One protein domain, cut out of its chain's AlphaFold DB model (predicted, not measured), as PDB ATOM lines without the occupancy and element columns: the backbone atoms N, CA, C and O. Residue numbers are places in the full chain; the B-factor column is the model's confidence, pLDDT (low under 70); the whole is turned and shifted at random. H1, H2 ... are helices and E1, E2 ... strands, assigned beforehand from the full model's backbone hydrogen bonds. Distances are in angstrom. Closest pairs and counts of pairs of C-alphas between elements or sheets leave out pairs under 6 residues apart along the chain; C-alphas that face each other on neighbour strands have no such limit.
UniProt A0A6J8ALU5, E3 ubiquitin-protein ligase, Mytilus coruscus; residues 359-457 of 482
ATOM      1  N   LEU A 359     -16.028 -48.906 -60.727       94.06
ATOM      2  CA  LEU A 359     -17.443 -48.678 -60.447       94.06
ATOM      3  C   LEU A 359     -17.850 -47.212 -60.663       94.06
ATOM      4  O   LEU A 359     -18.911 -46.952 -61.226       94.06
ATOM      5  N   PHE A 360     -17.004 -46.254 -60.269       94.00
ATOM      6  CA  PHE A 360     -17.342 -44.821 -60.249       94.00
ATOM      7  C   PHE A 360     -16.841 -44.019 -61.460       94.00
ATOM      8  O   PHE A 360     -17.147 -42.834 -61.583       94.00
ATOM      9  N   SER A 361     -16.106 -44.639 -62.390       89.00
ATOM     10  CA  SER A 361     -15.627 -43.929 -63.589       89.00
ATOM     11  C   SER A 361     -16.714 -43.664 -64.636       89.00
ATOM     12  O   SER A 361     -16.559 -42.756 -65.447       89.00
ATOM     13  N   ASN A 362     -17.816 -44.419 -64.635       89.94
ATOM     14  CA  ASN A 362     -18.936 -44.183 -65.549       89.94
ATOM     15  C   ASN A 362     -19.846 -43.078 -64.988       89.94
ATOM     16  O   ASN A 362     -20.491 -43.293 -63.963       89.94
ATOM     17  N   GLU A 363     -19.926 -41.927 -65.669       92.62
ATOM     18  CA  GLU A 363     -20.693 -40.761 -65.194       92.62
ATOM     19  C   GLU A 363     -22.170 -41.091 -64.931       92.62
ATOM     20  O   GLU A 363     -22.703 -40.719 -63.890       92.62
ATOM     21  N   VAL A 364     -22.830 -41.824 -65.834       93.38
ATOM     22  CA  VAL A 364     -24.262 -42.151 -65.713       93.38
ATOM     23  C   VAL A 364     -24.522 -42.973 -64.453       93.38
ATOM     24  O   VAL A 364     -25.415 -42.652 -63.668       93.38
ATOM     25  N   LEU A 365     -23.721 -44.016 -64.239       94.94
ATOM     26  CA  LEU A 365     -23.838 -44.859 -63.059       94.94
ATOM     27  C   LEU A 365     -23.463 -44.085 -61.790       94.94
ATOM     28  O   LEU A 365     -24.184 -44.166 -60.801       94.94
ATOM     29  N   ALA A 366     -22.386 -43.300 -61.817       95.88
ATOM     30  CA  ALA A 366     -21.945 -42.502 -60.678       95.88
ATOM     31  C   ALA A 366     -23.001 -41.465 -60.254       95.88
ATOM     32  O   ALA A 366     -23.323 -41.373 -59.070       95.88
ATOM     33  N   VAL A 367     -23.605 -40.747 -61.207       96.81
ATOM     34  CA  VAL A 367     -24.714 -39.813 -60.946       96.81
ATOM     35  C   VAL A 367     -25.892 -40.547 -60.314       96.81
ATOM     36  O   VAL A 367     -26.396 -40.099 -59.284       96.81
ATOM     37  N   LYS A 368     -26.275 -41.709 -60.856       95.75
ATOM     38  CA  LYS A 368     -27.335 -42.543 -60.279       95.75
ATOM     39  C   LYS A 368     -27.022 -42.949 -58.835       95.75
ATOM     40  O   LYS A 368     -27.897 -42.893 -57.978       95.75
ATOM     41  N   MET A 369     -25.776 -43.321 -58.533       95.88
ATOM     42  CA  MET A 369     -25.361 -43.677 -57.170       95.88
ATOM     43  C   MET A 369     -25.407 -42.485 -56.204       95.88
ATOM     44  O   MET A 369     -25.780 -42.646 -55.042       95.88
ATOM     45  N   VAL A 370     -25.066 -41.283 -56.672       95.69
ATOM     46  CA  VAL A 370     -25.187 -40.052 -55.878       95.69
ATOM     47  C   VAL A 370     -26.652 -39.724 -55.588       95.69
ATOM     48  O   VAL A 370     -26.976 -39.400 -54.450       95.69
ATOM     49  N   GLU A 371     -27.533 -39.840 -56.582       92.88
ATOM     50  CA  GLU A 371     -28.952 -39.482 -56.455       92.88
ATOM     51  C   GLU A 371     -29.775 -40.508 -55.666       92.88
ATOM     52  O   GLU A 371     -30.588 -40.128 -54.828       92.88
ATOM     53  N   GLU A 372     -29.584 -41.805 -55.921       91.25
ATOM     54  CA  GLU A 372     -30.430 -42.861 -55.346       91.25
ATOM     55  C   GLU A 372     -29.883 -43.441 -54.032       91.25
ATOM     56  O   GLU A 372     -30.653 -43.987 -53.239       91.25
ATOM     57  N   TYR A 373     -28.569 -43.347 -53.794       90.75
ATOM     58  CA  TYR A 373     -27.896 -43.990 -52.654       90.75
ATOM     59  C   TYR A 373     -27.099 -43.013 -51.786       90.75
ATOM     60  O   TYR A 373     -26.404 -43.456 -50.876       90.75
ATOM     61  N   ASN A 374     -27.197 -41.702 -52.037       93.81
ATOM     62  CA  ASN A 374     -26.509 -40.666 -51.260       93.81
ATOM     63  C   ASN A 374     -24.991 -40.903 -51.143       93.81
ATOM     64  O   ASN A 374     -24.390 -40.661 -50.096       93.81
ATOM     65  N   LEU A 375     -24.352 -41.357 -52.231       95.69
ATOM     66  CA  LEU A 375     -22.933 -41.732 -52.233       95.69
ATOM     67  C   LEU A 375     -22.010 -40.642 -51.654       95.69
ATOM     68  O   LEU A 375     -21.127 -40.962 -50.867       95.69
ATOM     69  N   LEU A 376     -22.229 -39.361 -51.974       96.62
ATOM     70  CA  LEU A 376     -21.403 -38.264 -51.438       96.62
ATOM     71  C   LEU A 376     -21.473 -38.163 -49.908       96.62
ATOM     72  O   LEU A 376     -20.440 -37.999 -49.266       96.62
ATOM     73  N   TYR A 377     -22.665 -38.316 -49.324       95.38
ATOM     74  CA  TYR A 377     -22.829 -38.360 -47.870       95.38
ATOM     75  C   TYR A 377     -22.097 -39.564 -47.280       95.38
ATOM     76  O   TYR A 377     -21.379 -39.407 -46.299       95.38
ATOM     77  N   ILE A 378     -22.223 -40.747 -47.894       94.56
ATOM     78  CA  ILE A 378     -21.524 -41.953 -47.428       94.56
ATOM     79  C   ILE A 378     -20.019 -41.705 -47.381       94.56
ATOM     80  O   ILE A 378     -19.405 -41.963 -46.349       94.56
ATOM     81  N   LEU A 379     -19.429 -41.180 -48.458       95.88
ATOM     82  CA  LEU A 379     -17.990 -40.924 -48.525       95.88
ATOM     83  C   LEU A 379     -17.546 -39.879 -47.497       95.88
ATOM     84  O   LEU A 379     -16.582 -40.122 -46.774       95.88
ATOM     85  N   ILE A 380     -18.257 -38.752 -47.392       95.69
ATOM     86  CA  ILE A 380     -17.877 -37.659 -46.486       95.69
ATOM     87  C   ILE A 380     -18.023 -38.083 -45.025       95.69
ATOM     88  O   ILE A 380     -17.062 -37.943 -44.281       95.69
ATOM     89  N   VAL A 381     -19.150 -38.683 -44.620       94.25
ATOM     90  CA  VAL A 381     -19.323 -39.183 -43.239       94.25
ATOM     91  C   VAL A 381     -18.283 -40.254 -42.916       94.25
ATOM     92  O   VAL A 381     -17.719 -40.258 -41.824       94.25
ATOM     93  N   SER A 382     -17.979 -41.147 -43.863       93.81
ATOM     94  CA  SER A 382     -16.973 -42.192 -43.647       93.81
ATOM     95  C   SER A 382     -15.562 -41.621 -43.487       93.81
ATOM     96  O   SER A 382     -14.800 -42.116 -42.656       93.81
ATOM     97  N   LEU A 383     -15.212 -40.583 -44.256       94.94
ATOM     98  CA  LEU A 383     -13.934 -39.885 -44.121       94.94
ATOM     99  C   LEU A 383     -13.869 -39.108 -42.802       94.94
ATOM    100  O   LEU A 383     -12.880 -39.232 -42.087       94.94
ATOM    101  N   THR A 384     -14.933 -38.379 -42.446       94.12
ATOM    102  CA  THR A 384     -15.054 -37.685 -41.156       94.12
ATOM    103  C   THR A 384     -14.827 -38.659 -40.007       94.12
ATOM    104  O   THR A 384     -13.961 -38.418 -39.176       94.12
ATOM    105  N   ASN A 385     -15.515 -39.805 -40.002       91.69
ATOM    106  CA  ASN A 385     -15.376 -40.807 -38.945       91.69
ATOM    107  C   ASN A 385     -13.941 -41.352 -38.824       91.69
ATOM    108  O   ASN A 385     -13.446 -41.556 -37.716       91.69
ATOM    109  N   MET A 386     -13.264 -41.560 -39.958       92.44
ATOM    110  CA  MET A 386     -11.860 -41.972 -39.974       92.44
ATOM    111  C   MET A 386     -10.961 -40.908 -39.337       92.44
ATOM    112  O   MET A 386     -10.151 -41.247 -38.477       92.44
ATOM    113  N   LEU A 387     -11.119 -39.637 -39.715       92.94
ATOM    114  CA  LEU A 387     -10.297 -38.544 -39.189       92.94
ATOM    115  C   LEU A 387     -10.592 -38.249 -37.712       92.94
ATOM    116  O   LEU A 387      -9.659 -38.087 -36.931       92.94
ATOM    117  N   GLU A 388     -11.861 -38.266 -37.303       92.62
ATOM    118  CA  GLU A 388     -12.285 -38.093 -35.906       92.62
ATOM    119  C   GLU A 388     -11.640 -39.120 -34.968       92.62
ATOM    120  O   GLU A 388     -11.309 -38.806 -33.825       92.62
ATOM    121  N   SER A 389     -11.424 -40.347 -35.454       91.62
ATOM    122  CA  SER A 389     -10.814 -41.422 -34.662       91.62
ATOM    123  C   SER A 389      -9.329 -41.203 -34.343       91.62
ATOM    124  O   SER A 389      -8.782 -41.910 -33.496       91.62
ATOM    125  N   ILE A 390      -8.687 -40.229 -34.998       93.88
ATOM    126  CA  ILE A 390      -7.251 -39.939 -34.889       93.88
ATOM    127  C   ILE A 390      -6.967 -38.469 -34.547       93.88
ATOM    128  O   ILE A 390      -5.863 -37.980 -34.786       93.88
ATOM    129  N   LEU A 391      -7.954 -37.741 -34.020       94.81
ATOM    130  CA  LEU A 391      -7.753 -36.353 -33.615       94.81
ATOM    131  C   LEU A 391      -6.900 -36.250 -32.347       94.81
ATOM    132  O   LEU A 391      -7.049 -37.021 -31.400       94.81
ATOM    133  N   THR A 392      -6.056 -35.227 -32.318       93.19
ATOM    134  CA  THR A 392      -5.256 -34.794 -31.174       93.19
ATOM    135  C   THR A 392      -5.415 -33.287 -30.971       93.19
ATOM    136  O   THR A 392      -5.855 -32.567 -31.869       93.19
ATOM    137  N   GLU A 393      -5.087 -32.792 -29.782       90.94
ATOM    138  CA  GLU A 393      -5.119 -31.358 -29.490       90.94
ATOM    139  C   GLU A 393      -4.077 -30.610 -30.337       90.94
ATOM    140  O   GLU A 393      -2.924 -31.030 -30.458       90.94
ATOM    141  N   SER A 394      -4.466 -29.476 -30.928       88.38
ATOM    142  CA  SER A 394      -3.542 -28.631 -31.693       88.38
ATOM    143  C   SER A 394      -2.437 -28.050 -30.805       88.38
ATOM    144  O   SER A 394      -2.687 -27.618 -29.692       88.38
ATOM    145  N   SER A 395      -1.212 -27.927 -31.305       83.06
ATOM    146  CA  SER A 395      -0.140 -27.225 -30.581       83.06
ATOM    147  C   SER A 395      -0.044 -25.733 -30.929       83.06
ATOM    148  O   SER A 395       0.896 -25.062 -30.509       83.06
ATOM    149  N   LEU A 396      -0.998 -25.196 -31.705       81.25
ATOM    150  CA  LEU A 396      -0.965 -23.812 -32.197       81.25
ATOM    151  C   LEU A 396      -1.293 -22.770 -31.116       81.25
ATOM    152  O   LEU A 396      -0.846 -21.627 -31.205       81.25
ATOM    153  N   GLN A 397      -2.107 -23.144 -30.128       74.25
ATOM    154  CA  GLN A 397      -2.587 -22.266 -29.057       74.25
ATOM    155  C   GLN A 397      -2.048 -22.714 -27.693       74.25
ATOM    156  O   GLN A 397      -1.607 -23.849 -27.528       74.25
ATOM    157  N   ASP A 398      -2.087 -21.810 -26.709       73.88
ATOM    158  CA  ASP A 398      -1.714 -22.132 -25.329       73.88
ATOM    159  C   ASP A 398      -2.607 -23.248 -24.768       73.88
ATOM    160  O   ASP A 398      -3.827 -23.231 -24.960       73.88
ATOM    161  N   THR A 399      -2.007 -24.193 -24.041       72.25
ATOM    162  CA  THR A 399      -2.649 -25.448 -23.613       72.25
ATOM    163  C   THR A 399      -3.899 -25.219 -22.759       72.25
ATOM    164  O   THR A 399      -4.778 -26.068 -22.723       72.25
ATOM    165  N   GLN A 400      -4.022 -24.067 -22.087       74.75
ATOM    166  CA  GLN A 400      -5.191 -23.743 -21.258       74.75
ATOM    167  C   GLN A 400      -6.375 -23.153 -22.042       74.75
ATOM    168  O   GLN A 400      -7.461 -22.997 -21.486       74.75
ATOM    169  N   SER A 401      -6.179 -22.810 -23.318       74.31
ATOM    170  CA  SER A 401      -7.165 -22.122 -24.169       74.31
ATOM    171  C   SER A 401      -7.394 -22.801 -25.521       74.31
ATOM    172  O   SER A 401      -8.112 -22.270 -26.367       74.31
ATOM    173  N   ASN A 402      -6.791 -23.972 -25.720       76.69
ATOM    174  CA  ASN A 402      -6.843 -24.700 -26.970       76.69
ATOM    175  C   ASN A 402      -8.083 -25.599 -27.041       76.69
ATOM    176  O   ASN A 402      -8.168 -26.618 -26.363       76.69
ATOM    177  N   PHE A 403      -9.030 -25.223 -27.895       78.56
ATOM    178  CA  PHE A 403     -10.223 -26.023 -28.196       78.56
ATOM    179  C   PHE A 403     -10.153 -26.664 -29.590       78.56
ATOM    180  O   PHE A 403     -11.130 -27.262 -30.041       78.56
ATOM    181  N   HIS A 404      -9.033 -26.492 -30.299       88.06
ATOM    182  CA  HIS A 404      -8.888 -26.916 -31.687       88.06
ATOM    183  C   HIS A 404      -8.293 -28.320 -31.771       88.06
ATOM    184  O   HIS A 404      -7.182 -28.567 -31.299       88.06
ATOM    185  N   MET A 405      -9.027 -29.229 -32.407       91.88
ATOM    186  CA  MET A 405      -8.602 -30.607 -32.639       91.88
ATOM    187  C   MET A 405      -8.099 -30.760 -34.072       91.88
ATOM    188  O   MET A 405      -8.736 -30.289 -35.014       91.88
ATOM    189  N   VAL A 406      -6.968 -31.439 -34.239       94.12
ATOM    190  CA  VAL A 406      -6.326 -31.668 -35.536       94.12
ATOM    191  C   VAL A 406      -5.988 -33.136 -35.727       94.12
ATOM    192  O   VAL A 406      -5.836 -33.880 -34.763       94.12
ATOM    193  N   VAL A 407      -5.840 -33.560 -36.976       95.06
ATOM    194  CA  VAL A 407      -5.418 -34.923 -37.306       95.06
ATOM    195  C   VAL A 407      -3.998 -35.203 -36.803       95.06
ATOM    196  O   VAL A 407      -3.053 -34.470 -37.116       95.06
ATOM    197  N   ASP A 408      -3.832 -36.303 -36.067       94.31
ATOM    198  CA  ASP A 408      -2.522 -36.811 -35.674       94.31
ATOM    199  C   ASP A 408      -1.796 -37.441 -36.874       94.31
ATOM    200  O   ASP A 408      -2.048 -38.579 -37.274       94.31
ATOM    201  N   CYS A 409      -0.841 -36.701 -37.436       92.94
ATOM    202  CA  CYS A 409      -0.026 -37.158 -38.564       92.94
ATOM    203  C   CYS A 409       0.980 -38.262 -38.182       92.94
ATOM    204  O   CYS A 409       1.558 -38.890 -39.070       92.94
ATOM    205  N   ALA A 410       1.203 -38.522 -36.889       92.50
ATOM    206  CA  ALA A 410       1.990 -39.667 -36.433       92.50
ATOM    207  C   ALA A 410       1.177 -40.968 -36.400       92.50
ATOM    208  O   ALA A 410       1.773 -42.050 -36.353       92.50
ATOM    209  N   ASN A 411      -0.155 -40.879 -36.458       94.00
ATOM    210  CA  ASN A 411      -1.031 -42.035 -36.445       94.00
ATOM    211  C   ASN A 411      -0.817 -42.918 -37.685       94.00
ATOM    212  O   ASN A 411      -0.614 -42.433 -38.802       94.00
ATOM    213  N   ILE A 412      -0.918 -44.235 -37.495       91.81
ATOM    214  CA  ILE A 412      -0.730 -45.221 -38.563       91.81
ATOM    215  C   ILE A 412      -1.690 -45.009 -39.741       91.81
ATOM    216  O   ILE A 412      -1.296 -45.209 -40.885       91.81
ATOM    217  N   ALA A 413      -2.915 -44.540 -39.479       91.88
ATOM    218  CA  ALA A 413      -3.898 -44.261 -40.522       91.88
ATOM    219  C   ALA A 413      -3.422 -43.174 -41.503       91.88
ATOM    220  O   ALA A 413      -3.726 -43.250 -42.693       91.88
ATOM    221  N   MET A 414      -2.650 -42.196 -41.014       92.75
ATOM    222  CA  MET A 414      -2.028 -41.165 -41.845       92.75
ATOM    223  C   MET A 414      -0.763 -41.685 -42.521       92.75
ATOM    224  O   MET A 414      -0.626 -41.537 -43.732       92.75
ATOM    225  N   LYS A 415       0.126 -42.349 -41.767       91.00
ATOM    226  CA  LYS A 415       1.394 -42.883 -42.294       91.00
ATOM    227  C   LYS A 415       1.208 -43.911 -43.417       91.00
ATOM    228  O   LYS A 415       2.012 -43.947 -44.340       91.00
ATOM    229  N   GLU A 416       0.169 -44.744 -43.344       90.88
ATOM    230  CA  GLU A 416      -0.145 -45.756 -44.367       90.88
ATOM    231  C   GLU A 416      -1.218 -45.296 -45.373       90.88
ATOM    232  O   GLU A 416      -1.673 -46.095 -46.190       90.88
ATOM    233  N   HIS A 417      -1.610 -44.014 -45.346       91.19
ATOM    234  CA  HIS A 417      -2.606 -43.421 -46.247       91.19
ATOM    235  C   HIS A 417      -3.942 -44.181 -46.303       91.19
ATOM    236  O   HIS A 417      -4.557 -44.308 -47.364       91.19
ATOM    237  N   CYS A 418      -4.444 -44.665 -45.165       93.69
ATOM    238  CA  CYS A 418      -5.687 -45.444 -45.108       93.69
ATOM    239  C   CYS A 418      -6.923 -44.660 -45.590       93.69
ATOM    240  O   CYS A 418      -7.925 -45.262 -45.972       93.69
ATOM    241  N   TYR A 419      -6.851 -43.326 -45.589       92.94
ATOM    242  CA  TYR A 419      -7.888 -42.419 -46.090       92.94
ATOM    243  C   TYR A 419      -7.901 -42.287 -47.621       92.94
ATOM    244  O   TYR A 419      -8.896 -41.841 -48.200       92.94
ATOM    245  N   TRP A 420      -6.808 -42.671 -48.289       93.38
ATOM    246  CA  TRP A 420      -6.621 -42.469 -49.724       93.38
ATOM    247  C   TRP A 420      -7.722 -43.086 -50.592       93.38
ATOM    248  O   TRP A 420      -8.136 -42.416 -51.537       93.38
ATOM    249  N   PRO A 421      -8.267 -44.288 -50.306       95.38
ATOM    250  CA  PRO A 421      -9.350 -44.832 -51.118       95.38
ATOM    251  C   PRO A 421     -10.575 -43.916 -51.191       95.38
ATOM    252  O   PRO A 421     -11.114 -43.708 -52.275       95.38
ATOM    253  N   ILE A 422     -10.950 -43.287 -50.072       95.81
ATOM    254  CA  ILE A 422     -12.093 -42.365 -50.029       95.81
ATOM    255  C   ILE A 422     -11.786 -41.076 -50.792       95.81
ATOM    256  O   ILE A 422     -12.612 -40.594 -51.568       95.81
ATOM    257  N   VAL A 423     -10.581 -40.531 -50.617       94.38
ATOM    258  CA  VAL A 423     -10.142 -39.323 -51.332       94.38
ATOM    259  C   VAL A 423     -10.057 -39.574 -52.839       94.38
ATOM    260  O   VAL A 423     -10.546 -38.762 -53.622       94.38
ATOM    261  N   SER A 424      -9.508 -40.714 -53.256       93.56
ATOM    262  CA  SER A 424      -9.451 -41.146 -54.655       93.56
ATOM    263  C   SER A 424     -10.850 -41.242 -55.268       93.56
ATOM    264  O   SER A 424     -11.058 -40.810 -56.403       93.56
ATOM    265  N   ASP A 425     -11.823 -41.765 -54.522       95.94
ATOM    266  CA  ASP A 425     -13.205 -41.866 -54.989       95.94
ATOM    267  C   ASP A 425     -13.868 -40.500 -55.133       95.94
ATOM    268  O   ASP A 425     -14.509 -40.242 -56.151       95.94
ATOM    269  N   LEU A 426     -13.658 -39.593 -54.176       96.25
ATOM    270  CA  LEU A 426     -14.120 -38.207 -54.284       96.25
ATOM    271  C   LEU A 426     -13.493 -37.496 -55.491       96.25
ATOM    272  O   LEU A 426     -14.206 -36.825 -56.233       96.25
ATOM    273  N   ILE A 427     -12.193 -37.685 -55.744       93.69
ATOM    274  CA  ILE A 427     -11.514 -37.145 -56.934       93.69
ATOM    275  C   ILE A 427     -12.159 -37.684 -58.216       93.69
ATOM    276  O   ILE A 427     -12.439 -36.912 -59.136       93.69
ATOM    277  N   ASN A 428     -12.421 -38.992 -58.284       91.88
ATOM    278  CA  ASN A 428     -13.047 -39.606 -59.452       91.88
ATOM    279  C   ASN A 428     -14.471 -39.065 -59.666       91.88
ATOM    280  O   ASN A 428     -14.823 -38.664 -60.773       91.88
ATOM    281  N   LEU A 429     -15.270 -38.966 -58.602       95.62
ATOM    282  CA  LEU A 429     -16.632 -38.439 -58.667       95.62
ATOM    283  C   LEU A 429     -16.668 -36.960 -59.069       95.62
ATOM    284  O   LEU A 429     -17.459 -36.590 -59.933       95.62
ATOM    285  N   PHE A 430     -15.799 -36.118 -58.504       95.62
ATOM    286  CA  PHE A 430     -15.735 -34.690 -58.836       95.62
ATOM    287  C   PHE A 430     -15.102 -34.396 -60.201       95.62
ATOM    288  O   PHE A 430     -15.203 -33.268 -60.695       95.62
ATOM    289  N   SER A 431     -14.503 -35.396 -60.856       92.19
ATOM    290  CA  SER A 431     -14.138 -35.287 -62.271       92.19
ATOM    291  C   SER A 431     -15.372 -35.192 -63.183       92.19
ATOM    292  O   SER A 431     -15.308 -34.573 -64.248       92.19
ATOM    293  N   HIS A 432     -16.524 -35.709 -62.731       92.88
ATOM    294  CA  HIS A 432     -17.804 -35.592 -63.426       92.88
ATOM    295  C   HIS A 432     -18.485 -34.270 -63.080       92.88
ATOM    296  O   HIS A 432     -18.935 -34.041 -61.953       92.88
ATOM    297  N   LYS A 433     -18.634 -33.394 -64.077       94.50
ATOM    298  CA  LYS A 433     -19.216 -32.055 -63.894       94.50
ATOM    299  C   LYS A 433     -20.605 -32.101 -63.248       94.50
ATOM    300  O   LYS A 433     -20.916 -31.244 -62.418       94.50
ATOM    301  N   ALA A 434     -21.435 -33.080 -63.617       96.69
ATOM    302  CA  ALA A 434     -22.781 -33.229 -63.071       96.69
ATOM    303  C   ALA A 434     -22.775 -33.452 -61.548       96.69
ATOM    304  O   ALA A 434     -23.595 -32.871 -60.836       96.69
ATOM    305  N   ILE A 435     -21.827 -34.242 -61.041       97.38
ATOM    306  CA  ILE A 435     -21.708 -34.554 -59.613       97.38
ATOM    307  C   ILE A 435     -21.164 -33.352 -58.842       97.38
ATOM    308  O   ILE A 435     -21.693 -33.013 -57.786       97.38
ATOM    309  N   THR A 436     -20.181 -32.643 -59.396       97.19
ATOM    310  CA  THR A 436     -19.631 -31.426 -58.779       97.19
ATOM    311  C   THR A 436     -20.694 -30.342 -58.603       97.19
ATOM    312  O   THR A 436     -20.780 -29.726 -57.543       97.19
ATOM    313  N   ILE A 437     -21.563 -30.140 -59.602       97.38
ATOM    314  CA  ILE A 437     -22.689 -29.200 -59.484       97.38
ATOM    315  C   ILE A 437     -23.653 -29.638 -58.375       97.38
ATOM    316  O   ILE A 437     -24.097 -28.792 -57.598       97.38
ATOM    317  N   LYS A 438     -23.960 -30.937 -58.270       96.44
ATOM    318  CA  LYS A 438     -24.826 -31.468 -57.204       96.44
ATOM    319  C   LYS A 438     -24.243 -31.225 -55.818       96.44
ATOM    320  O   LYS A 438     -24.959 -30.725 -54.962       96.44
ATOM    321  N   PHE A 439     -22.957 -31.518 -55.628       97.94
ATOM    322  CA  PHE A 439     -22.261 -31.264 -54.369       97.94
ATOM    323  C   PHE A 439     -22.328 -29.785 -53.969       97.94
ATOM    324  O   PHE A 439     -22.765 -29.471 -52.871       97.94
ATOM    325  N   LEU A 440     -21.978 -28.871 -54.882       97.69
ATOM    326  CA  LEU A 440     -21.987 -27.426 -54.610       97.69
ATOM    327  C   LEU A 440     -23.394 -26.847 -54.394       97.69
ATOM    328  O   LEU A 440     -23.527 -25.769 -53.819       97.69
ATOM    329  N   SER A 441     -24.434 -27.534 -54.874       97.25
ATOM    330  CA  SER A 441     -25.830 -27.122 -54.692       97.25
ATOM    331  C   SER A 441     -26.431 -27.616 -53.372       97.25
ATOM    332  O   SER A 441     -27.498 -27.141 -52.984       97.25
ATOM    333  N   ASP A 442     -25.780 -28.561 -52.690       96.69
ATOM    334  CA  ASP A 442     -26.214 -29.090 -51.401       96.69
ATOM    335  C   ASP A 442     -25.419 -28.426 -50.268       96.69
ATOM    336  O   ASP A 442     -24.289 -28.800 -49.953       96.69
ATOM    337  N   THR A 443     -26.037 -27.434 -49.623       96.56
ATOM    338  CA  THR A 443     -25.427 -26.695 -48.508       96.56
ATOM    339  C   THR A 443     -24.978 -27.611 -47.371       96.56
ATOM    340  O   THR A 443     -23.974 -27.317 -46.732       96.56
ATOM    341  N   ARG A 444     -25.677 -28.724 -47.106       94.62
ATOM    342  CA  ARG A 444     -25.319 -29.631 -46.008       94.62
ATOM    343  C   ARG A 444     -24.032 -30.381 -46.331       94.62
ATOM    344  O   ARG A 444     -23.147 -30.422 -45.481       94.62
ATOM    345  N   LEU A 445     -23.894 -30.898 -47.554       96.00
ATOM    346  CA  LEU A 445     -22.648 -31.528 -48.008       96.00
ATOM    347  C   LEU A 445     -21.464 -30.557 -47.958       96.00
ATOM    348  O   LEU A 445     -20.384 -30.934 -47.508       96.00
ATOM    349  N   VAL A 446     -21.672 -29.305 -48.378       97.56
ATOM    350  CA  VAL A 446     -20.631 -28.269 -48.320       97.56
ATOM    351  C   VAL A 446     -20.238 -27.958 -46.876       97.56
ATOM    352  O   VAL A 446     -19.046 -27.893 -46.586       97.56
ATOM    353  N   THR A 447     -21.198 -27.809 -45.959       97.19
ATOM    354  CA  THR A 447     -20.902 -27.584 -44.534       97.19
ATOM    355  C   THR A 447     -20.118 -28.750 -43.940       97.19
ATOM    356  O   THR A 447     -19.050 -28.523 -43.384       97.19
ATOM    357  N   MET A 448     -20.567 -29.993 -44.148       95.31
ATOM    358  CA  MET A 448     -19.858 -31.187 -43.666       95.31
ATOM    359  C   MET A 448     -18.422 -31.259 -44.197       95.31
ATOM    360  O   MET A 448     -17.508 -31.659 -43.481       95.31
ATOM    361  N   TRP A 449     -18.212 -30.861 -45.453       96.31
ATOM    362  CA  TRP A 449     -16.883 -30.787 -46.044       96.31
ATOM    363  C   TRP A 449     -16.005 -29.723 -45.376       96.31
ATOM    364  O   TRP A 449     -14.843 -29.988 -45.084       96.31
ATOM    365  N   LEU A 450     -16.541 -28.528 -45.108       96.69
ATOM    366  CA  LEU A 450     -15.806 -27.466 -44.414       96.69
ATOM    367  C   LEU A 450     -15.461 -27.853 -42.970       96.69
ATOM    368  O   LEU A 450     -14.338 -27.597 -42.535       96.69
ATOM    369  N   ASP A 451     -16.383 -28.511 -42.266       94.62
ATOM    370  CA  ASP A 451     -16.152 -29.035 -40.919       94.62
ATOM    371  C   ASP A 451     -15.031 -30.081 -40.934       94.62
ATOM    372  O   ASP A 451     -14.087 -29.991 -40.151       94.62
ATOM    373  N   LEU A 452     -15.055 -31.008 -41.896       95.06
ATOM    374  CA  LEU A 452     -13.983 -31.985 -42.098       95.06
ATOM    375  C   LEU A 452     -12.629 -31.311 -42.353       95.06
ATOM    376  O   LEU A 452     -11.619 -31.709 -41.769       95.06
ATOM    377  N   LEU A 453     -12.588 -30.284 -43.209       94.50
ATOM    378  CA  LEU A 453     -11.351 -29.552 -43.502       94.50
ATOM    379  C   LEU A 453     -10.780 -28.850 -42.266       94.50
ATOM    380  O   LEU A 453      -9.568 -28.636 -42.216       94.50
ATOM    381  N   SER A 454     -11.605 -28.502 -41.276       93.50
ATOM    382  CA  SER A 454     -11.129 -27.871 -40.040       93.50
ATOM    383  C   SER A 454     -10.137 -28.760 -39.278       93.50
ATOM    384  O   SER A 454      -9.147 -28.248 -38.759       93.50
ATOM    385  N   TYR A 455     -10.301 -30.088 -39.326       93.62
ATOM    386  CA  TYR A 455      -9.378 -31.047 -38.706       93.62
ATOM    387  C   TYR A 455      -7.995 -31.090 -39.368       93.62
ATOM    388  O   TYR A 455      -7.022 -31.540 -38.762       93.62
ATOM    389  N   LEU A 456      -7.895 -30.625 -40.615       92.06
ATOM    390  CA  LEU A 456      -6.645 -30.562 -41.373       92.06
ATOM    391  C   LEU A 456      -5.963 -29.188 -41.249       92.06
ATOM    392  O   LEU A 456      -4.817 -29.015 -41.663       92.06
ATOM    393  N   GLN A 457      -6.643 -28.189 -40.679       90.44
ATOM    394  CA  GLN A 457      -6.098 -26.844 -40.513       90.44
ATOM    395  C   GLN A 457      -5.228 -26.764 -39.259       90.44
ATOM    396  O   GLN A 457      -5.693 -26.988 -38.146       90.44
TER     397      GLN A 457
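What this domain is: This is residues 359 to 457 of the 482 residues of the protein "E3 ubiquitin-protein ligase" of Mytilus coruscus (UniProt A0A6J8ALU5). An elongated helical body is built round H2, which lies in the middle with H4 and H6 packed along two sides of it; H1 and H5 lie at one end, and a small strand hairpin, E1 and E2, with its long link makes the other end. The printed part has 99 residues, with six named helices and two named strands in the order H1, H2, E1, E2, H3, H4, H5, H6. The sheet has the order E1 - E2 and is antiparallel; the class is mostly helix. The whole is only just loose, close to compact, with a radius of gyration of the C-alphas of 15.5 A and spans of 51 by 30 by 19 A.

Where its parts are: E1 is residues 391 to 393, 7.0 A from first to last C-alpha, and E2 is residues 405 to 407, 7.1 A. H2, residues 375 to 388, is the longest helix at 19.8 A; its C-alpha 375 is at (-22.933, -41.732, -52.233). H1 is residues 363 to 373, 14.8 A, beginning with C-alpha 363 at (-20.693, -40.761, -65.194). H3 is residues 412 to 415, 4.9 A, and H4 is residues 420 to 431, 16.3 A. H5 is residues 433 to 441, 12.4 A. H6 is residues 443 to 454, 16.7 A, ending with C-alpha 454 at (-11.129, -27.871, -40.040).

How they stand to each other: E1 and E2 form a hairpin, antiparallel at 131 degrees, with N 392 and O 406 at 2.8 A and N 406 and O 392 at 2.9 A, both within hydrogen-bond range. H2 touches H6 at a shallow tilt of 25 degrees, the same way; their closest C-alphas, Thr 384 and Leu 452, are 5.9 A apart. H4 touches H2 with residues 422 to 426 alone, opposite ways at a shallow tilt of 34 degrees, only just short of steep; the closest C-alphas, Leu 379 and Ile 422, are 6.3 A apart. H4 and H6 are apart. H1 and H5 only just touch, with 3 pairs of C-alphas within 8 A, the closest Val 367 and Ile 435 at 6.2 A; they run the same way at a shallow tilt of 31 degrees. The helix packing is mostly aligned: the 3 pairs of helices that touch other than only at the corner, H1 and H5, H2 and H4, and H2 and H6, each stand at a shallow tilt. H5 touches H4, Phe 430 to Thr 436 at 5.1 A between closest C-alphas, and H6, Phe 439 to Leu 445 at 6.4 A, in each case only just and only at the corner. H3 touches no helix. Every O i to N i+4 pair is within hydrogen-bond range in H1, H2, H4, H5 and H6; H3 is too short for such a pair.

The domain as a whole: The two C-alphas farthest apart, Val 364 and Gln 400, are 51.8 A apart. The printed part has no cut. The link from E1 to E2, 11 residues, is long; the other links are tight. The mean pLDDT of the printed part is 92.5, and no printed residue is under 70.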